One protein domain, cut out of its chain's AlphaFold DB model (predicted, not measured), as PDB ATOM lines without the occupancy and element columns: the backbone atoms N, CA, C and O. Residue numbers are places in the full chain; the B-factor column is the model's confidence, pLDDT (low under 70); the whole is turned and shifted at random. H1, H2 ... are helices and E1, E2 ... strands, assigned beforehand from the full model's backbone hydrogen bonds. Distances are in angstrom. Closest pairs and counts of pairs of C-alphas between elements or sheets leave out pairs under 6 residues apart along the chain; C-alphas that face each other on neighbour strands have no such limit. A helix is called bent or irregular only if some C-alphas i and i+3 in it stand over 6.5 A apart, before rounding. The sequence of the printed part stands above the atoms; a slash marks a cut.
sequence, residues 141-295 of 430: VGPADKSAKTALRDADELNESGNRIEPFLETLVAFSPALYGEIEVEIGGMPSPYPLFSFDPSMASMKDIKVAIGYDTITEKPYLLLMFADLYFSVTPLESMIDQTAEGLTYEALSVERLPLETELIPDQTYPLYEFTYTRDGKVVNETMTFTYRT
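What this domain is: This is residues 141 to 295 of the 430 residues of an uncharacterized protein of Exiguobacterium sp. IPBC4 (UniProt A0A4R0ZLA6). Two five-stranded sheets lie face to face as a sandwich with their strands nearly aligned; the sheet E4 E3 E10 E9 E8 is curled like part of a barrel, and the sheet E1 E2 E5 E6 E7 is strongly twisted, with the short helix H1 packed over part of its face away from the curled sheet. H2 is a short turn at one end, and the hairpin E9 and E10 makes much of the length. The printed part has 155 residues, with two named helices and ten named strands in the order E1 H1 E2 E3 E4 H2 E5 E6 E7 E8 E9 E10 along the chain; both sheets, in the strand orders just named, are antiparallel, and the class is mostly strand. It is compact, with a radius of gyration of the C-alphas of 15.0 A and spans of 45 by 33 by 28 A.

Where its parts are: E1, residues 141 to 143, begins at C-alpha 141 (157.444, 176.477, 149.163). H1 is residues 146 to 153, 10.6 A long; E2 is 173 to 175. E3, 181 to 187, is 20.1 A long, E4 is 197 to 199, and H2 is 201 to 205. H2 is irregular: C-alphas 202 and 205 are 7.2 A apart. E5, 209 to 216, measures 22.6 A, E6, 221 to 228, 22.4 A, and E7, 232 to 237, 16.6 A. E8, 252 to 258, measures 18.7 A. E9, 270 to 280, measures 26.5 A and bends by 60 degrees at residue 273. E10, 283 to 294, measures 34.7 A and ends at C-alpha 294 (149.014, 165.366, 151.834).

How they stand to each other: In the first sheet, the neighbour strands E1 and E2 have N 142 and O 174 at 3.0 A, and the neighbour strands E2 and E5 have N 173 and O 211 at 2.9 A, each pair within hydrogen-bond range. E5 E6 E7 is a meander, each strand the antiparallel neighbour of the one before; N 214 and O 223 are 2.8 A apart, N 226 and O 234 3.0 A. H1 is on this sheet at a height of 9.6 A. The facing parts of the two sheets are 9.6 A centre to centre; the closest C-alphas of E5 and E8, Ile 213 and Val 256, are 7.7 A apart. In the curled sheet, N 183 and O 197 are 2.9 A apart between E3 and E4, and N 184 and O 292 2.9 A between E3 and E10. The second meander is E8 E9 E10, with N 257 and O 275 at 2.9 A and N 276 and O 287 at 2.8 A. H2 is on neither sheet. In H1 every O i to N i+4 pair is within hydrogen-bond range; in H2 0 of 1 is, and 1 of 2 O i to N i+3 pairs.

The domain as a whole: The C-alphas farthest apart, those of Ser 205 and Gly 282, are 47.8 A apart. The printed part has no cut. The links H1 to E2, E7 to E8 and E8 to E9 are long. The mean pLDDT of the printed part is 88.6; residues 229 to 232 and 243 to 248 are under 70.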
ATOM      1  N   VAL A 141     157.344 175.615 147.986       94.88
ATOM      2  CA  VAL A 141     157.444 176.477 149.163       94.88
ATOM      3  C   VAL A 141     158.753 177.252 149.131       94.88
ATOM      4  O   VAL A 141     159.796 176.716 148.753       94.88
ATOM      5  N   GLY A 142     158.712 178.509 149.558       93.62
ATOM      6  CA  GLY A 142     159.899 179.345 149.674       93.62
ATOM      7  C   GLY A 142     159.677 180.573 150.554       93.62
ATOM      8  O   GLY A 142     158.565 180.820 151.030       93.62
ATOM      9  N   PRO A 143     160.731 181.368 150.808       92.00
ATOM     10  CA  PRO A 143     160.575 182.652 151.479       92.00
ATOM     11  C   PRO A 143     159.702 183.584 150.632       92.00
ATOM     12  O   PRO A 143     159.913 183.718 149.426       92.00
ATOM     13  N   ALA A 144     158.754 184.272 151.266       90.19
ATOM     14  CA  ALA A 144     157.931 185.235 150.551       90.19
ATOM     15  C   ALA A 144     158.738 186.468 150.117       90.19
ATOM     16  O   ALA A 144     159.737 186.857 150.739       90.19
ATOM     17  N   ASP A 145     158.270 187.121 149.055       89.56
ATOM     18  CA  ASP A 145     158.924 188.306 148.522       89.56
ATOM     19  C   ASP A 145     158.802 189.539 149.447       89.56
ATOM     20  O   ASP A 145     158.085 189.585 150.454       89.56
ATOM     21  N   LYS A 146     159.535 190.600 149.095       90.38
ATOM     22  CA  LYS A 146     159.545 191.853 149.862       90.38
ATOM     23  C   LYS A 146     158.185 192.567 149.867       90.38
ATOM     24  O   LYS A 146     157.899 193.312 150.810       90.38
ATOM     25  N   SER A 147     157.380 192.386 148.821       88.50
ATOM     26  CA  SER A 147     156.052 192.990 148.713       88.50
ATOM     27  C   SER A 147     155.109 192.356 149.729       88.50
ATOM     28  O   SER A 147     154.480 193.073 150.501       88.50
ATOM     29  N   ALA A 148     155.108 191.029 149.823       89.19
ATOM     30  CA  ALA A 148     154.332 190.273 150.794       89.19
ATOM     31  C   ALA A 148     154.718 190.611 152.240       89.19
ATOM     32  O   ALA A 148     153.849 190.861 153.072       89.19
ATOM     33  N   LYS A 149     156.024 190.723 152.537       90.44
ATOM     34  CA  LYS A 149     156.495 191.180 153.861       90.44
ATOM     35  C   LYS A 149     156.006 192.591 154.204       90.44
ATOM     36  O   LYS A 149     155.740 192.891 155.364       90.44
ATOM     37  N   THR A 150     155.922 193.467 153.204       90.19
ATOM     38  CA  THR A 150     155.412 194.836 153.371       90.19
ATOM     39  C   THR A 150     153.910 194.821 153.640       90.19
ATOM     40  O   THR A 150     153.483 195.431 154.612       90.19
ATOM     41  N   ALA A 151     153.144 194.062 152.853       88.50
ATOM     42  CA  ALA A 151     151.707 193.896 153.042       88.50
ATOM     43  C   ALA A 151     151.370 193.336 154.431       88.50
ATOM     44  O   ALA A 151     150.534 193.900 155.122       88.50
ATOM     45  N   LEU A 152     152.085 192.299 154.886       89.56
ATOM     46  CA  LEU A 152     151.890 191.724 156.219       89.56
ATOM     47  C   LEU A 152     152.176 192.730 157.343       89.56
ATOM     48  O   LEU A 152     151.436 192.798 158.317       89.56
ATOM     49  N   ARG A 153     153.255 193.514 157.234       89.75
ATOM     50  CA  ARG A 153     153.600 194.518 158.253       89.75
ATOM     51  C   ARG A 153     152.537 195.612 158.370       89.75
ATOM     52  O   ARG A 153     152.292 196.108 159.470       89.75
ATOM     53  N   ASP A 154     151.976 196.001 157.232       87.31
ATOM     54  CA  ASP A 154     151.071 197.140 157.104       87.31
ATOM     55  C   ASP A 154     149.587 196.701 157.163       87.31
ATOM     56  O   ASP A 154     148.701 197.522 156.946       87.31
ATOM     57  N   ALA A 155     149.310 195.426 157.467       86.56
ATOM     58  CA  ALA A 155     147.962 194.879 157.582       86.56
ATOM     59  C   ALA A 155     147.265 195.352 158.871       86.56
ATOM     60  O   ALA A 155     147.717 195.075 159.985       86.56
ATOM     61  N   ASP A 156     146.129 196.030 158.711       80.75
ATOM     62  CA  ASP A 156     145.316 196.546 159.824       80.75
ATOM     63  C   ASP A 156     144.492 195.443 160.523       80.75
ATOM     64  O   ASP A 156     144.050 195.597 161.663       80.75
ATOM     65  N   GLU A 157     144.305 194.304 159.856       80.94
ATOM     66  CA  GLU A 157     143.453 193.183 160.279       80.94
ATOM     67  C   GLU A 157     144.132 192.242 161.285       80.94
ATOM     68  O   GLU A 157     143.489 191.345 161.819       80.94
ATOM     69  N   LEU A 158     145.416 192.458 161.593       87.50
ATOM     70  CA  LEU A 158     146.176 191.642 162.544       87.50
ATOM     71  C   LEU A 158     145.825 192.011 163.989       87.50
ATOM     72  O   LEU A 158     146.600 192.651 164.707       87.50
ATOM     73  N   ASN A 159     144.626 191.630 164.409       86.81
ATOM     74  CA  ASN A 159     144.143 191.821 165.763       86.81
ATOM     75  C   ASN A 159     143.334 190.613 166.240       86.81
ATOM     76  O   ASN A 159     142.638 189.981 165.455       86.81
ATOM     77  N   GLU A 160     143.416 190.329 167.536       85.12
ATOM     78  CA  GLU A 160     142.615 189.305 168.201       85.12
ATOM     79  C   GLU A 160     142.098 189.873 169.520       85.12
ATOM     80  O   GLU A 160     142.863 190.430 170.308       85.12
ATOM     81  N   SER A 161     140.788 189.776 169.771       83.56
ATOM     82  CA  SER A 161     140.163 190.305 170.998       83.56
ATOM     83  C   SER A 161     140.515 191.779 171.314       83.56
ATOM     84  O   SER A 161     140.508 192.202 172.470       83.56
ATOM     85  N   GLY A 162     140.807 192.581 170.282       84.31
ATOM     86  CA  GLY A 162     141.202 193.991 170.397       84.31
ATOM     87  C   GLY A 162     142.694 194.239 170.652       84.31
ATOM     88  O   GLY A 162     143.114 195.399 170.666       84.31
ATOM     89  N   ASN A 163     143.501 193.189 170.807       88.94
ATOM     90  CA  ASN A 163     144.952 193.288 170.899       88.94
ATOM     91  C   ASN A 163     145.576 193.184 169.511       88.94
ATOM     92  O   ASN A 163     145.152 192.381 168.681       88.94
ATOM     93  N   ARG A 164     146.602 193.995 169.254       91.56
ATOM     94  CA  ARG A 164     147.349 193.942 167.997       91.56
ATOM     95  C   ARG A 164     148.299 192.749 168.008       91.56
ATOM     96  O   ARG A 164     149.066 192.592 168.953       91.56
ATOM     97  N   ILE A 165     148.310 191.992 166.917       93.62
ATOM     98  CA  ILE A 165     149.260 190.907 166.689       93.62
ATOM     99  C   ILE A 165     150.452 191.445 165.896       93.62
ATOM    100  O   ILE A 165     150.295 191.988 164.802       93.62
ATOM    101  N   GLU A 166     151.657 191.307 166.445       93.94
ATOM    102  CA  GLU A 166     152.893 191.718 165.781       93.94
ATOM    103  C   GLU A 166     153.470 190.550 164.963       93.94
ATOM    104  O   GLU A 166     153.826 189.521 165.541       93.94
ATOM    105  N   PRO A 167     153.573 190.655 163.625       94.25
ATOM    106  CA  PRO A 167     154.102 189.574 162.803       94.25
ATOM    107  C   PRO A 167     155.630 189.467 162.905       94.25
ATOM    108  O   PRO A 167     156.356 190.450 162.721       94.25
ATOM    109  N   PHE A 168     156.148 188.248 163.056       94.81
ATOM    110  CA  PHE A 168     157.560 187.951 162.826       94.81
ATOM    111  C   PHE A 168     157.824 187.885 161.318       94.81
ATOM    112  O   PHE A 168     157.756 186.823 160.706       94.81
ATOM    113  N   LEU A 169     158.144 189.018 160.692       92.94
ATOM    114  CA  LEU A 169     158.247 189.134 159.224       92.94
ATOM    115  C   LEU A 169     159.233 188.153 158.559       92.94
ATOM    116  O   LEU A 169     159.083 187.832 157.381       92.94
ATOM    117  N   GLU A 170     160.242 187.673 159.288       92.44
ATOM    118  CA  GLU A 170     161.218 186.697 158.782       92.44
ATOM    119  C   GLU A 170     160.690 185.255 158.747       92.44
ATOM    120  O   GLU A 170     161.298 184.396 158.107       92.44
ATOM    121  N   THR A 171     159.536 185.004 159.371       94.62
ATOM    122  CA  THR A 171     158.839 183.715 159.309       94.62
ATOM    123  C   THR A 171     157.994 183.563 158.050       94.62
ATOM    124  O   THR A 171     157.654 182.447 157.701       94.62
ATOM    125  N   LEU A 172     157.699 184.644 157.317       93.75
ATOM    126  CA  LEU A 172     156.775 184.592 156.186       93.75
ATOM    127  C   LEU A 172     157.276 183.681 155.046       93.75
ATOM    128  O   LEU A 172     158.254 183.996 154.357       93.75
ATOM    129  N   VAL A 173     156.548 182.588 154.819       94.38
ATOM    130  CA  VAL A 173     156.720 181.658 153.695       94.38
ATOM    131  C   VAL A 173     155.556 181.760 152.720       94.38
ATOM    132  O   VAL A 173     154.448 182.131 153.102       94.38
ATOM    133  N   ALA A 174     155.818 181.430 151.462       94.25
ATOM    134  CA  ALA A 174     154.849 181.394 150.381       94.25
ATOM    135  C   ALA A 174     154.781 179.977 149.800       94.25
ATOM    136  O   ALA A 174     155.819 179.357 149.567       94.25
ATOM    137  N   PHE A 175     153.563 179.492 149.583       94.50
ATOM    138  CA  PHE A 175     153.239 178.239 148.917       94.50
ATOM    139  C   PHE A 175     152.606 178.573 147.568       94.50
ATOM    140  O   PHE A 175     151.570 179.244 147.523       94.50
ATOM    141  N   SER A 176     153.215 178.109 146.478       93.56
ATOM    142  CA  SER A 176     152.601 178.231 145.157       93.56
ATOM    143  C   SER A 176     151.300 177.422 145.100       93.56
ATOM    144  O   SER A 176     151.204 176.389 145.771       93.56
ATOM    145  N   PRO A 177     150.318 177.821 144.274       92.00
ATOM    146  CA  PRO A 177     149.160 176.982 143.992       92.00
ATOM    147  C   PRO A 177     149.575 175.585 143.514       92.00
ATOM    148  O   PRO A 177     150.583 175.423 142.818       92.00
ATOM    149  N   ALA A 178     148.777 174.589 143.879       93.19
ATOM    150  CA  ALA A 178     148.933 173.200 143.476       93.19
ATOM    151  C   ALA A 178     147.584 172.637 143.033       93.19
ATOM    152  O   ALA A 178     146.543 173.182 143.389       93.19
ATOM    153  N   LEU A 179     147.612 171.558 142.254       92.44
ATOM    154  CA  LEU A 179     146.414 171.006 141.633       92.44
ATOM    155  C   LEU A 179     145.343 170.612 142.660       92.44
ATOM    156  O   LEU A 179     144.205 171.047 142.542       92.44
ATOM    157  N   TYR A 180     145.701 169.790 143.646       92.38
ATOM    158  CA  TYR A 180     144.856 169.456 144.790       92.38
ATOM    159  C   TYR A 180     145.696 168.820 145.900       92.38
ATOM    160  O   TYR A 180     146.707 168.171 145.634       92.38
ATOM    161  N   GLY A 181     145.240 168.945 147.141       92.94
ATOM    162  CA  GLY A 181     145.893 168.385 148.324       92.94
ATOM    163  C   GLY A 181     145.741 169.325 149.507       92.94
ATOM    164  O   GLY A 181     145.001 170.301 149.435       92.94
ATOM    165  N   GLU A 182     146.453 169.065 150.588       94.94
ATOM    166  CA  GLU A 182     146.351 169.850 151.813       94.94
ATOM    167  C   GLU A 182     147.678 169.921 152.559       94.94
ATOM    168  O   GLU A 182     148.551 169.062 152.423       94.94
ATOM    169  N   ILE A 183     147.848 170.992 153.327       95.50
ATOM    170  CA  ILE A 183     148.987 171.174 154.219       95.50
ATOM    171  C   ILE A 183     148.532 170.839 155.632       95.50
ATOM    172  O   ILE A 183     147.777 171.590 156.238       95.50
ATOM    173  N   GLU A 184     149.016 169.730 156.174       94.44
ATOM    174  CA  GLU A 184     148.869 169.391 157.588       94.44
ATOM    175  C   GLU A 184     150.033 169.977 158.377       94.44
ATOM    176  O   GLU A 184     151.161 170.017 157.881       94.44
ATOM    177  N   VAL A 185     149.792 170.395 159.618       92.94
ATOM    178  CA  VAL A 185     150.845 170.917 160.495       92.94
ATOM    179  C   VAL A 185     150.927 170.124 161.788       92.94
ATOM    180  O   VAL A 185     149.920 169.667 162.324       92.94
ATOM    181  N   GLU A 186     152.142 169.984 162.300       92.12
ATOM    182  CA  GLU A 186     152.431 169.351 163.583       92.12
ATOM    183  C   GLU A 186     153.316 170.289 164.397       92.12
ATOM    184  O   GLU A 186     154.292 170.831 163.875       92.12
ATOM    185  N   ILE A 187     152.995 170.477 165.676       88.75
ATOM    186  CA  ILE A 187     153.733 171.370 166.570       88.75
ATOM    187  C   ILE A 187     154.140 170.586 167.809       88.75
ATOM    188  O   ILE A 187     153.303 170.017 168.506       88.75
ATOM    189  N   GLY A 188     155.447 170.518 168.071       84.00
ATOM    190  CA  GLY A 188     155.966 169.812 169.244       84.00
ATOM    191  C   GLY A 188     155.610 168.318 169.281       84.00
ATOM    192  O   GLY A 188     155.504 167.749 170.365       84.00
ATOM    193  N   GLY A 189     155.412 167.680 168.120       84.12
ATOM    194  CA  GLY A 189     155.003 166.274 168.030       84.12
ATOM    195  C   GLY A 189     153.491 166.037 168.036       84.12
ATOM    196  O   GLY A 189     153.066 164.884 168.047       84.12
ATOM    197  N   MET A 190     152.676 167.095 168.086       86.06
ATOM    198  CA  MET A 190     151.217 166.990 168.122       86.06
ATOM    199  C   MET A 190     150.614 167.474 166.796       86.06
ATOM    200  O   MET A 190     150.806 168.645 166.447       86.06
ATOM    201  N   PRO A 191     149.931 166.598 166.034       87.69
ATOM    202  CA  PRO A 191     149.318 166.972 164.768       87.69
ATOM    203  C   PRO A 191     148.093 167.850 165.010       87.69
ATOM    204  O   PRO A 191     147.370 167.672 165.993       87.69
ATOM    205  N   SER A 192     147.848 168.782 164.096       86.62
ATOM    206  CA  SER A 192     146.621 169.568 164.110       86.62
ATOM    207  C   SER A 192     145.407 168.685 163.805       86.62
ATOM    208  O   SER A 192     145.525 167.771 162.986       86.62
ATOM    209  N   PRO A 193     144.235 168.923 164.427       82.56
ATOM    210  CA  PRO A 193     143.042 168.122 164.159       82.56
ATOM    211  C   PRO A 193     142.487 168.324 162.743       82.56
ATOM    212  O   PRO A 193     141.695 167.505 162.290       82.56
ATOM    213  N   TYR A 194     142.883 169.403 162.060       85.00
ATOM    214  CA  TYR A 194     142.453 169.735 160.706       85.00
ATOM    215  C   TYR A 194     143.649 170.215 159.874       85.00
ATOM    216  O   TYR A 194     144.599 170.772 160.437       85.00
ATOM    217  N   PRO A 195     143.614 170.045 158.541       90.31
ATOM    218  CA  PRO A 195     144.605 170.650 157.663       90.31
ATOM    219  C   PRO A 195     144.601 172.173 157.824       90.31
ATOM    220  O   PRO A 195     143.563 172.799 158.037       90.31
ATOM    221  N   LEU A 196     145.777 172.781 157.684       90.75
ATOM    222  CA  LEU A 196     145.948 174.226 157.732       90.75
ATOM    223  C   LEU A 196     145.239 174.914 156.553       90.75
ATOM    224  O   LEU A 196     144.559 175.923 156.731       90.75
ATOM    225  N   PHE A 197     145.405 174.379 155.347       91.75
ATOM    226  CA  PHE A 197     144.624 174.755 154.171       91.75
ATOM    227  C   PHE A 197     144.688 173.656 153.115       91.75
ATOM    228  O   PHE A 197     145.595 172.820 153.127       91.75
ATOM    229  N   SER A 198     143.744 173.700 152.179       91.88
ATOM    230  CA  SER A 198     143.708 172.837 151.004       91.88
ATOM    231  C   SER A 198     143.964 173.621 149.719       91.88
ATOM    232  O   SER A 198     143.753 174.832 149.644       91.88
ATOM    233  N   PHE A 199     144.451 172.905 148.716       91.88
ATOM    234  CA  PHE A 199     144.603 173.361 147.349       91.88
ATOM    235  C   PHE A 199     143.446 172.841 146.501       91.88
ATOM    236  O   PHE A 199     143.000 171.702 146.662       91.88
ATOM    237  N   ASP A 200     143.000 173.672 145.570       90.44
ATOM    238  CA  ASP A 200     141.931 173.374 144.625       90.44
ATOM    239  C   ASP A 200     142.310 173.971 143.257       90.44
ATOM    240  O   ASP A 200     142.907 175.056 143.229       90.44
ATOM    241  N   PRO A 201     141.971 173.339 142.116       90.56
ATOM    242  CA  PRO A 201     142.333 173.885 140.810       90.56
ATOM    243  C   PRO A 201     141.753 175.279 140.549       90.56
ATOM    244  O   PRO A 201     142.351 176.056 139.807       90.56
ATOM    245  N   SER A 202     140.638 175.639 141.192       86.62
ATOM    246  CA  SER A 202     140.085 177.001 141.140       86.62
ATOM    247  C   SER A 202     141.060 178.071 141.649       86.62
ATOM    248  O   SER A 202     140.967 179.242 141.276       86.62
ATOM    249  N   MET A 203     142.054 177.671 142.446       86.06
ATOM    250  CA  MET A 203     143.110 178.535 142.962       86.06
ATOM    251  C   MET A 203     144.268 178.731 141.977       86.06
ATOM    252  O   MET A 203     145.190 179.475 142.296       86.06
ATOM    253  N   ALA A 204     144.245 178.126 140.780       88.19
ATOM    254  CA  ALA A 204     145.333 178.237 139.798       88.19
ATOM    255  C   ALA A 204     145.710 179.692 139.487       88.19
ATOM    256  O   ALA A 204     146.883 180.020 139.339       88.19
ATOM    257  N   SER A 205     144.704 180.568 139.404       83.12
ATOM    258  CA  SER A 205     144.883 181.996 139.119       83.12
ATOM    259  C   SER A 205     145.174 182.850 140.358       83.12
ATOM    260  O   SER A 205     145.482 184.038 140.222       83.12
ATOM    261  N   MET A 206     145.086 182.270 141.559       82.12
ATOM    262  CA  MET A 206     145.416 182.962 142.800       82.12
ATOM    263  C   MET A 206     146.932 183.092 142.951       82.12
ATOM    264  O   MET A 206     147.715 182.268 142.482       82.12
ATOM    265  N   LYS A 207     147.355 184.149 143.643       83.44
ATOM    266  CA  LYS A 207     148.741 184.269 144.103       83.44
ATOM    267  C   LYS A 207     149.022 183.276 145.229       83.44
ATOM    268  O   LYS A 207     148.093 182.782 145.864       83.44
ATOM    269  N   ASP A 208     150.304 183.090 145.527       89.94
ATOM    270  CA  ASP A 208     150.778 182.224 146.604       89.94
ATOM    271  C   ASP A 208     150.015 182.419 147.919       89.94
ATOM    272  O   ASP A 208     149.805 183.556 148.372       89.94
ATOM    273  N   ILE A 209     149.693 181.297 148.559       92.00
ATOM    274  CA  ILE A 209     149.174 181.233 149.926       92.00
ATOM    275  C   ILE A 209     150.355 181.468 150.864       92.00
ATOM    276  O   ILE A 209     151.406 180.851 150.695       92.00
ATOM    277  N   LYS A 210     150.226 182.368 151.841       93.38
ATOM    278  CA  LYS A 210     151.365 182.744 152.692       93.38
ATOM    279  C   LYS A 210     151.088 182.476 154.153       93.38
ATOM    280  O   LYS A 210     149.990 182.729 154.632       93.38
ATOM    281  N   VAL A 211     152.104 181.996 154.858       94.44
ATOM    282  CA  VAL A 211     152.017 181.631 156.273       94.44
ATOM    283  C   VAL A 211     153.123 182.335 157.041       94.44
ATOM    284  O   VAL A 211     154.267 182.356 156.594       94.44
ATOM    285  N   ALA A 212     152.799 182.895 158.200       94.56
ATOM    286  CA  ALA A 212     153.758 183.469 159.139       94.56
ATOM    287  C   ALA A 212     153.333 183.205 160.586       94.56
ATOM    288  O   ALA A 212     152.215 182.763 160.845       94.56
ATOM    289  N   ILE A 213     154.220 183.519 161.528       95.50
ATOM    290  CA  ILE A 213     153.899 183.579 162.953       95.50
ATOM    291  C   ILE A 213     153.758 185.038 163.379       95.50
ATOM    292  O   ILE A 213     154.569 185.892 163.017       95.50
ATOM    293  N   GLY A 214     152.726 185.316 164.166       94.88
ATOM    294  CA  GLY A 214     152.520 186.567 164.879       94.88
ATOM    295  C   GLY A 214     152.534 186.368 166.388       94.88
ATOM    296  O   GLY A 214     152.464 185.241 166.878       94.88
ATOM    297  N   TYR A 215     152.630 187.468 167.125       95.12
ATOM    298  CA  TYR A 215     152.676 187.450 168.580       95.12
ATOM    299  C   TYR A 215     151.879 188.600 169.186       95.12
ATOM    300  O   TYR A 215     152.068 189.761 168.821       95.12
ATOM    301  N   ASP A 216     151.007 188.273 170.134       93.88
ATOM    302  CA  ASP A 216     150.419 189.252 171.042       93.88
ATOM    303  C   ASP A 216     151.376 189.458 172.219       93.88
ATOM    304  O   ASP A 216     151.567 188.563 173.043       93.88
ATOM    305  N   THR A 217     151.969 190.647 172.312       90.56
ATOM    306  CA  THR A 217     152.892 191.004 173.401       90.56
ATOM    307  C   THR A 217     152.189 191.274 174.732       90.56
ATOM    308  O   THR A 217     152.844 191.271 175.771       90.56
ATOM    309  N   ILE A 218     150.874 191.517 174.725       90.25
ATOM    310  CA  ILE A 218     150.070 191.789 175.923       90.25
ATOM    311  C   ILE A 218     149.688 190.480 176.607       90.25
ATOM    312  O   ILE A 218     149.790 190.377 177.828       90.25
ATOM    313  N   THR A 219     149.232 189.492 175.834       88.94
ATOM    314  CA  THR A 219     148.838 188.176 176.370       88.94
ATOM    315  C   THR A 219     149.931 187.123 176.257       88.94
ATOM    316  O   THR A 219     149.729 186.005 176.719       88.94
ATOM    317  N   GLU A 220     151.055 187.458 175.626       90.94
ATOM    318  CA  GLU A 220     152.196 186.571 175.385       90.94
ATOM    319  C   GLU A 220     151.817 185.307 174.599       90.94
ATOM    320  O   GLU A 220     152.280 184.203 174.900       90.94
ATOM    321  N   LYS A 221     150.957 185.461 173.584       90.75
ATOM    322  CA  LYS A 221     150.418 184.344 172.796       90.75
ATOM    323  C   LYS A 221     150.892 184.375 171.340       90.75
ATOM    324  O   LYS A 221     150.810 185.428 170.706       90.75
ATOM    325  N   PRO A 222     151.364 183.242 170.786       92.69
ATOM    326  CA  PRO A 222     151.659 183.111 169.368       92.69
ATOM    327  C   PRO A 222     150.408 182.812 168.543       92.69
ATOM    328  O   PRO A 222     149.503 182.092 168.972       92.69
ATOM    329  N   TYR A 223     150.422 183.305 167.312       93.06
ATOM    330  CA  TYR A 223     149.362 183.129 166.331       93.06
ATOM    331  C   TYR A 223     149.942 182.654 165.010       93.06
ATOM    332  O   TYR A 223     150.983 183.146 164.571       93.06
ATOM    333  N   LEU A 224     149.243 181.743 164.349       92.88
ATOM    334  CA  LEU A 224     149.457 181.479 162.941       92.88
ATOM    335  C   LEU A 224     148.714 182.536 162.123       92.88
ATOM    336  O   LEU A 224     147.526 182.784 162.339       92.88
ATOM    337  N   LEU A 225     149.430 183.154 161.193       93.19
ATOM    338  CA  LEU A 225     148.900 184.134 160.258       93.19
ATOM    339  C   LEU A 225     148.845 183.485 158.880       93.19
ATOM    340  O   LEU A 225     149.890 183.134 158.330       93.19
ATOM    341  N   LEU A 226     147.646 183.333 158.331       91.69
ATOM    342  CA  LEU A 226     147.424 182.751 157.011       91.69
ATOM    343  C   LEU A 226     146.866 183.820 156.075       91.69
ATOM    344  O   LEU A 226     145.824 184.403 156.357       91.69
ATOM    345  N   MET A 227     147.567 184.072 154.973       88.25
ATOM    346  CA  MET A 227     147.206 185.055 153.962       88.25
ATOM    347  C   MET A 227     146.774 184.344 152.679       88.25
ATOM    348  O   MET A 227     147.600 183.717 152.007       88.25
ATOM    349  N   PHE A 228     145.503 184.486 152.309       81.62
ATOM    350  CA  PHE A 228     144.988 184.019 151.021       81.62
ATOM    351  C   PHE A 228     144.936 185.166 150.012       81.62
ATOM    352  O   PHE A 228     144.400 186.238 150.300       81.62
ATOM    353  N   ALA A 229     145.501 184.929 148.824       68.94
ATOM    354  CA  ALA A 229     145.442 185.820 147.663       68.94
ATOM    355  C   ALA A 229     145.870 187.287 147.911       68.94
ATOM    356  O   ALA A 229     145.438 188.177 147.188       68.94
ATOM    357  N   ASP A 230     146.733 187.555 148.900       68.69
ATOM    358  CA  ASP A 230     147.113 188.908 149.361       68.69
ATOM    359  C   ASP A 230     145.949 189.779 149.882       68.69
ATOM    360  O   ASP A 230     146.113 190.991 150.025       68.69
ATOM    361  N   LEU A 231     144.780 189.189 150.152       64.50
ATOM    362  CA  LEU A 231     143.550 189.925 150.470       64.50
ATOM    363  C   LEU A 231     142.969 189.593 151.841       64.50
ATOM    364  O   LEU A 231     142.315 190.443 152.430       64.50
ATOM    365  N   TYR A 232     143.164 188.367 152.326       69.69
ATOM    366  CA  TYR A 232     142.501 187.890 153.535       69.69
ATOM    367  C   TYR A 232     143.502 187.320 154.528       69.69
ATOM    368  O   TYR A 232     144.244 186.400 154.179       69.69
ATOM    369  N   PHE A 233     143.477 187.833 155.759       80.88
ATOM    370  CA  PHE A 233     144.210 187.278 156.890       80.88
ATOM    371  C   PHE A 233     143.292 186.473 157.802       80.88
ATOM    372  O   PHE A 233     142.324 186.996 158.349       80.88
ATOM    373  N   SER A 234     143.655 185.214 158.030       86.62
ATOM    374  CA  SER A 234     143.215 184.479 159.211       86.62
ATOM    375  C   SER A 234     144.280 184.593 160.299       86.62
ATOM    376  O   SER A 234     145.477 184.453 160.032       86.62
ATOM    377  N   VAL A 235     143.826 184.850 161.524       89.12
ATOM    378  CA  VAL A 235     144.635 184.903 162.741       89.12
ATOM    379  C   VAL A 235     144.147 183.774 163.638       89.12
ATOM    380  O   VAL A 235     143.016 183.797 164.109       89.12
ATOM    381  N   THR A 236     144.967 182.745 163.843       89.19
ATOM    382  CA  THR A 236     144.579 181.564 164.633       89.19
ATOM    383  C   THR A 236     145.549 181.371 165.799       89.19
ATOM    384  O   THR A 236     146.752 181.264 165.555       89.19
ATOM    385  N   PRO A 237     145.085 181.328 167.064       89.00
ATOM    386  CA  PRO A 237     145.953 181.036 168.203       89.00
ATOM    387  C   PRO A 237     146.638 179.679 168.026       89.00
ATOM    388  O   PRO A 237     145.968 178.680 167.767       89.00
ATOM    389  N   LEU A 238     147.958 179.613 168.210       87.44
ATOM    390  CA  LEU A 238     148.709 178.375 167.970       87.44
ATOM    391  C   LEU A 238     148.256 177.224 168.890       87.44
ATOM    392  O   LEU A 238     148.207 176.076 168.464       87.44
ATOM    393  N   GLU A 239     147.867 177.540 170.131       81.50
ATOM    394  CA  GLU A 239     147.343 176.563 171.100       81.50
ATOM    395  C   GLU A 239     146.077 175.859 170.583       81.50
ATOM    396  O   GLU A 239     145.975 174.636 170.657       81.50
ATOM    397  N   SER A 240     145.174 176.613 169.945       79.69
ATOM    398  CA  SER A 240     143.912 176.088 169.408       79.69
ATOM    399  C   SER A 240     144.106 175.112 168.246       79.69
ATOM    400  O   SER A 240     143.237 174.280 167.984       79.69
ATOM    401  N   MET A 241     145.260 175.178 167.572       75.12
ATOM    402  CA  MET A 241     145.620 174.250 166.503       75.12
ATOM    403  C   MET A 241     146.069 172.884 167.017       75.12
ATOM    404  O   MET A 241     146.141 171.959 166.219       75.12
ATOM    405  N   ILE A 242     146.405 172.763 168.303       74.12
ATOM    406  CA  ILE A 242     146.944 171.543 168.915       74.12
ATOM    407  C   ILE A 242     145.919 170.942 169.878       74.12
ATOM    408  O   ILE A 242     145.649 169.745 169.844       74.12
ATOM    409  N   ASP A 243     145.345 171.783 170.738       69.94
ATOM    410  CA  ASP A 243     144.348 171.404 171.727       69.94
ATOM    411  C   ASP A 243     143.356 172.555 171.918       69.94
ATOM    412  O   ASP A 243     143.651 173.573 172.544       69.94
ATOM    413  N   GLN A 244     142.140 172.373 171.405       63.91
ATOM    414  CA  GLN A 244     141.059 173.360 171.504       63.91
ATOM    415  C   GLN A 244     140.570 173.590 172.945       63.91
ATOM    416  O   GLN A 244     139.782 174.501 173.185       63.91
ATOM    417  N   THR A 245     141.008 172.765 173.902       63.69
ATOM    418  CA  THR A 245     140.657 172.865 175.325       63.69
ATOM    419  C   THR A 245     141.781 173.437 176.188       63.69
ATOM    420  O   THR A 245     141.558 173.738 177.365       63.69
ATOM    421  N   ALA A 246     142.976 173.614 175.618       62.78
ATOM    422  CA  ALA A 246     144.105 174.216 176.305       62.78
ATOM    423  C   ALA A 246     143.906 175.735 176.396       62.78
ATOM    424  O   ALA A 246     144.215 176.481 175.474       62.78
ATOM    425  N   GLU A 247     143.388 176.201 177.532       62.34
ATOM    426  CA  GLU A 247     143.355 177.624 177.858       62.34
ATOM    427  C   GLU A 247     144.553 178.019 178.729       62.34
ATOM    428  O   GLU A 247     144.873 177.370 179.728       62.34
ATOM    429  N   GLY A 248     145.166 179.158 178.398       65.31
ATOM    430  CA  GLY A 248     146.052 179.882 179.314       65.31
ATOM    431  C   GLY A 248     147.538 179.547 179.200       65.31
ATOM    432  O   GLY A 248     148.278 179.813 180.147       65.31
ATOM    433  N   LEU A 249     147.992 178.998 178.068       74.06
ATOM    434  CA  LEU A 249     149.421 178.856 177.802       74.06
ATOM    435  C   LEU A 249     150.017 180.216 177.408       74.06
ATOM    436  O   LEU A 249     149.535 180.877 176.489       74.06
ATOM    437  N   THR A 250     151.078 180.628 178.104       80.94
ATOM    438  CA  THR A 250     151.882 181.804 177.749       80.94
ATOM    439  C   THR A 250     153.233 181.376 177.189       80.94
ATOM    440  O   THR A 250     153.813 180.358 177.581       80.94
ATOM    441  N   TYR A 251     153.723 182.157 176.232       87.44
ATOM    442  CA  TYR A 251     154.987 181.951 175.538       87.44
ATOM    443  C   TYR A 251     155.871 183.167 175.813       87.44
ATOM    444  O   TYR A 251     156.042 184.045 174.963       87.44
ATOM    445  N   GLU A 252     156.397 183.253 177.034       89.06
ATOM    446  CA  GLU A 252     157.235 184.372 177.467       89.06
ATOM    447  C   GLU A 252     158.532 184.425 176.651       89.06
ATOM    448  O   GLU A 252     159.183 183.401 176.419       89.06
ATOM    449  N   ALA A 253     158.950 185.632 176.257       89.75
ATOM    450  CA  ALA A 253     160.178 185.861 175.490       89.75
ATOM    451  C   ALA A 253     160.285 184.986 174.222       89.75
ATOM    452  O   ALA A 253     161.363 184.481 173.900       89.75
ATOM    453  N   LEU A 254     159.160 184.806 173.524       93.94
ATOM    454  CA  LEU A 254     159.099 184.012 172.305       93.94
ATOM    455  C   LEU A 254     160.058 184.542 171.231       93.94
ATOM    456  O   LEU A 254     160.030 185.713 170.854       93.94
ATOM    457  N   SER A 255     160.852 183.630 170.690       94.31
ATOM    458  CA  SER A 255     161.625 183.789 169.467       94.31
ATOM    459  C   SER A 255     161.220 182.698 168.487       94.31
ATOM    460  O   SER A 255     161.029 181.548 168.883       94.31
ATOM    461  N   VAL A 256     161.121 183.056 167.209       95.69
ATOM    462  CA  VAL A 256     160.777 182.123 166.137       95.69
ATOM    463  C   VAL A 256     161.823 182.220 165.038       95.69
ATOM    464  O   VAL A 256     162.066 183.300 164.496       95.69
ATOM    465  N   GLU A 257     162.435 181.090 164.706       94.69
ATOM    466  CA  GLU A 257     163.356 180.958 163.584       94.69
ATOM    467  C   GLU A 257     162.685 180.186 162.449       94.69
ATOM    468  O   GLU A 257     162.095 179.127 162.661       94.69
ATOM    469  N   ARG A 258     162.788 180.707 161.223       92.81
ATOM    470  CA  ARG A 258     162.386 179.976 160.020       92.81
ATOM    471  C   ARG A 258     163.494 179.029 159.601       92.81
ATOM    472  O   ARG A 258     164.605 179.467 159.301       92.81
ATOM    473  N   LEU A 259     163.155 177.755 159.487       90.94
ATOM    474  CA  LEU A 259     164.083 176.740 159.026       90.94
ATOM    475  C   LEU A 259     164.188 176.788 157.487       90.94
ATOM    476  O   LEU A 259     163.193 177.059 156.806       90.94
ATOM    477  N   PRO A 260     165.390 176.610 156.903       82.56
ATOM    478  CA  PRO A 260     165.574 176.720 155.460       82.56
ATOM    479  C   PRO A 260     164.750 175.686 154.692       82.56
ATOM    480  O   PRO A 260     164.997 174.486 154.794       82.56
ATOM    481  N   LEU A 261     163.820 176.175 153.873       80.06
ATOM    482  CA  LEU A 261     163.041 175.353 152.962       80.06
ATOM    483  C   LEU A 261     162.744 176.137 151.682       80.06
ATOM    484  O   LEU A 261     162.124 177.200 151.727       80.06
ATOM    485  N   GLU A 262     163.255 175.626 150.566       84.38
ATOM    486  CA  GLU A 262     163.010 176.131 149.214       84.38
ATOM    487  C   GLU A 262     163.003 174.925 148.272       84.38
ATOM    488  O   GLU A 262     164.051 174.460 147.822       84.38
ATOM    489  N   THR A 263     161.831 174.319 148.102       90.56
ATOM    490  CA  THR A 263     161.678 173.061 147.361       90.56
ATOM    491  C   THR A 263     160.236 172.872 146.913       90.56
ATOM    492  O   THR A 263     159.305 173.398 147.521       90.56
ATOM    493  N   GLU A 264     160.058 172.077 145.864       94.31
ATOM    494  CA  GLU A 264     158.785 171.415 145.594       94.31
ATOM    495  C   GLU A 264     158.511 170.382 146.696       94.31
ATOM    496  O   GLU A 264     159.433 169.691 147.151       94.31
ATOM    497  N   LEU A 265     157.265 170.318 147.160       94.81
ATOM    498  CA  LEU A 265     156.857 169.440 148.248       94.81
ATOM    499  C   LEU A 265     156.489 168.052 147.730       94.81
ATOM    500  O   LEU A 265     155.554 167.881 146.955       94.81
ATOM    501  N   ILE A 266     157.210 167.046 148.213       93.88
ATOM    502  CA  ILE A 266     156.889 165.639 147.956       93.88
ATOM    503  C   ILE A 266     155.736 165.213 148.881       93.88
ATOM    504  O   ILE A 266     155.842 165.454 150.090       93.88
ATOM    505  N   PRO A 267     154.667 164.580 148.355       94.31
ATOM    506  CA  PRO A 267     153.579 164.048 149.168       94.31
ATOM    507  C   PRO A 267     154.057 163.142 150.307       94.31
ATOM    508  O   PRO A 267     155.025 162.396 150.154       94.31
ATOM    509  N   ASP A 268     153.367 163.218 151.445       94.25
ATOM    510  CA  ASP A 268     153.592 162.410 152.654       94.25
ATOM    511  C   ASP A 268     154.978 162.562 153.300       94.25
ATOM    512  O   ASP A 268     155.318 161.843 154.244       94.25
ATOM    513  N   GLN A 269     155.776 163.522 152.831       94.50
ATOM    514  CA  GLN A 269     157.031 163.893 153.456       94.50
ATOM    515  C   GLN A 269     156.827 165.075 154.407       94.50
ATOM    516  O   GLN A 269     156.244 166.100 154.049       94.50
ATOM    517  N   THR A 270     157.358 164.935 155.618       94.06
ATOM    518  CA  THR A 270     157.331 165.981 156.641       94.06
ATOM    519  C   THR A 270     158.544 166.897 156.516       94.06
ATOM    520  O   THR A 270     159.686 166.432 156.438       94.06
ATOM    521  N   TYR A 271     158.301 168.205 156.542       94.38
ATOM    522  CA  TYR A 271     159.319 169.245 156.452       94.38
ATOM    523  C   TYR A 271     159.269 170.151 157.682       94.38
ATOM    524  O   TYR A 271     158.191 170.607 158.070       94.38
ATOM    525  N   PRO A 272     160.416 170.450 158.307       93.75
ATOM    526  CA  PRO A 272     160.457 171.411 159.394       93.75
ATOM    527  C   PRO A 272     160.303 172.833 158.842       93.75
ATOM    528  O   PRO A 272     160.923 173.189 157.840       93.75
ATOM    529  N   LEU A 273     159.480 173.644 159.504       93.06
ATOM    530  CA  LEU A 273     159.141 174.996 159.063       93.06
ATOM    531  C   LEU A 273     159.655 176.061 160.030       93.06
ATOM    532  O   LEU A 273     160.368 176.975 159.612       93.06
ATOM    533  N   TYR A 274     159.341 175.919 161.319       95.12
ATOM    534  CA  TYR A 274     159.740 176.875 162.352       95.12
ATOM    535  C   TYR A 274     160.325 176.182 163.576       95.12
ATOM    536  O   TYR A 274     159.862 175.113 163.973       95.12
ATOM    537  N   GLU A 275     161.291 176.833 164.214       95.69
ATOM    538  CA  GLU A 275     161.733 176.528 165.572       95.69
ATOM    539  C   GLU A 275     161.279 177.653 166.510       95.69
ATOM    540  O   GLU A 275     161.547 178.831 166.268       95.69
ATOM    541  N   PHE A 276     160.563 177.285 167.569       94.50
ATOM    542  CA  PHE A 276     160.092 178.180 168.617       94.50
ATOM    543  C   PHE A 276     160.990 178.008 169.830       94.50
ATOM    544  O   PHE A 276     161.145 176.895 170.331       94.50
ATOM    545  N   THR A 277     161.506 179.113 170.354       94.88
ATOM    546  CA  THR A 277     162.188 179.158 171.649       94.88
ATOM    547  C   THR A 277     161.447 180.127 172.550       94.88
ATOM    548  O   THR A 277     161.298 181.297 172.209       94.88
ATOM    549  N   TYR A 278     160.985 179.659 173.705       92.75
ATOM    550  CA  TYR A 278     160.245 180.487 174.657       92.75
ATOM    551  C   TYR A 278     160.432 179.995 176.090       92.75
ATOM    552  O   TYR A 278     160.985 178.922 176.337       92.75
ATOM    553  N   THR A 279     159.988 180.793 177.055       91.12
ATOM    554  CA  THR A 279     159.981 180.427 178.471       91.12
ATOM    555  C   THR A 279     158.577 180.006 178.892       91.12
ATOM    556  O   THR A 279     157.607 180.714 178.646       91.12
ATOM    557  N   ARG A 280     158.474 178.841 179.539       85.62
ATOM    558  CA  ARG A 280     157.244 178.300 180.136       85.62
ATOM    559  C   ARG A 280     157.563 177.778 181.529       85.62
ATOM    560  O   ARG A 280     158.512 177.011 181.701       85.62
ATOM    561  N   ASP A 281     156.821 178.239 182.533       84.31
ATOM    562  CA  ASP A 281     157.043 177.907 183.950       84.31
ATOM    563  C   ASP A 281     158.506 178.105 184.407       84.31
ATOM    564  O   ASP A 281     159.079 177.297 185.147       84.31
ATOM    565  N   GLY A 282     159.154 179.167 183.912       85.75
ATOM    566  CA  GLY A 282     160.554 179.493 184.207       85.75
ATOM    567  C   GLY A 282     161.594 178.571 183.554       85.75
ATOM    568  O   GLY A 282     162.775 178.642 183.904       85.75
ATOM    569  N   LYS A 283     161.193 177.698 182.622       90.75
ATOM    570  CA  LYS A 283     162.090 176.840 181.839       90.75
ATOM    571  C   LYS A 283     162.065 177.232 180.371       90.75
ATOM    572  O   LYS A 283     161.004 177.483 179.812       90.75
ATOM    573  N   VAL A 284     163.238 177.216 179.748       93.00
ATOM    574  CA  VAL A 284     163.351 177.361 178.295       93.00
ATOM    575  C   VAL A 284     162.812 176.097 177.633       93.00
ATOM    576  O   VAL A 284     163.218 174.985 177.981       93.00
ATOM    577  N   VAL A 285     161.901 176.289 176.691       90.94
ATOM    578  CA  VAL A 285     161.303 175.266 175.844       90.94
ATOM    579  C   VAL A 285     161.715 175.543 174.404       90.94
ATOM    580  O   VAL A 285     161.680 176.692 173.968       90.94
ATOM    581  N   ASN A 286     162.072 174.475 173.688       93.12
ATOM    582  CA  ASN A 286     162.237 174.493 172.240       93.12
ATOM    583  C   ASN A 286     161.225 173.533 171.621       93.12
ATOM    584  O   ASN A 286     161.185 172.361 172.000       93.12
ATOM    585  N   GLU A 287     160.427 174.026 170.683       91.75
ATOM    586  CA  GLU A 287     159.450 173.238 169.931       91.75
ATOM    587  C   GLU A 287     159.643 173.494 168.437       91.75
ATOM    588  O   GLU A 287     160.050 174.576 168.020       91.75
ATOM    589  N   THR A 288     159.372 172.487 167.615       93.69
ATOM    590  CA  THR A 288     159.445 172.608 166.158       93.69
ATOM    591  C   THR A 288     158.042 172.489 165.595       93.69
ATOM    592  O   THR A 288     157.303 171.582 165.979       93.69
ATOM    593  N   MET A 289     157.692 173.390 164.679       93.88
ATOM    594  CA  MET A 289     156.554 173.201 163.789       93.88
ATOM    595  C   MET A 289     157.049 172.587 162.495       93.88
ATOM    596  O   MET A 289     157.984 173.089 161.860       93.88
ATOM    597  N   THR A 290     156.399 171.507 162.107       94.75
ATOM    598  CA  THR A 290     156.584 170.862 160.819       94.75
ATOM    599  C   THR A 290     155.284 170.939 160.035       94.75
ATOM    600  O   THR A 290     154.217 171.199 160.596       94.75
ATOM    601  N   PHE A 291     155.374 170.728 158.732       94.69
ATOM    602  CA  PHE A 291     154.201 170.469 157.923       94.69
ATOM    603  C   PHE A 291     154.421 169.249 157.042       94.69
ATOM    604  O   PHE A 291     155.555 168.875 156.736       94.69
ATOM    605  N   THR A 292     153.319 168.661 156.605       95.31
ATOM    606  CA  THR A 292     153.293 167.578 155.627       95.31
ATOM    607  C   THR A 292     152.306 167.960 154.539       95.31
ATOM    608  O   THR A 292     151.183 168.362 154.830       95.31
ATOM    609  N   TYR A 293     152.729 167.857 153.281       95.50
ATOM    610  CA  TYR A 293     151.801 167.964 152.163       95.50
ATOM    611  C   TYR A 293     151.141 166.606 151.945       95.50
ATOM    612  O   TYR A 293     151.823 165.628 151.628       95.50
ATOM    613  N   ARG A 294     149.826 166.541 152.139       93.81
ATOM    614  CA  ARG A 294     149.014 165.366 151.834       93.81
ATOM    615  C   ARG A 294     148.322 165.570 150.505       93.81
ATOM    616  O   ARG A 294     147.817 166.645 150.196       93.81
ATOM    617  N   THR A 295     148.284 164.514 149.717       89.12
ATOM    618  CA  THR A 295     147.475 164.464 148.507       89.12
ATOM    619  C   THR A 295     146.559 163.255 148.605       89.12
ATOM    620  O   THR A 295     146.833 162.320 149.355       89.12
TER     621      THR A 295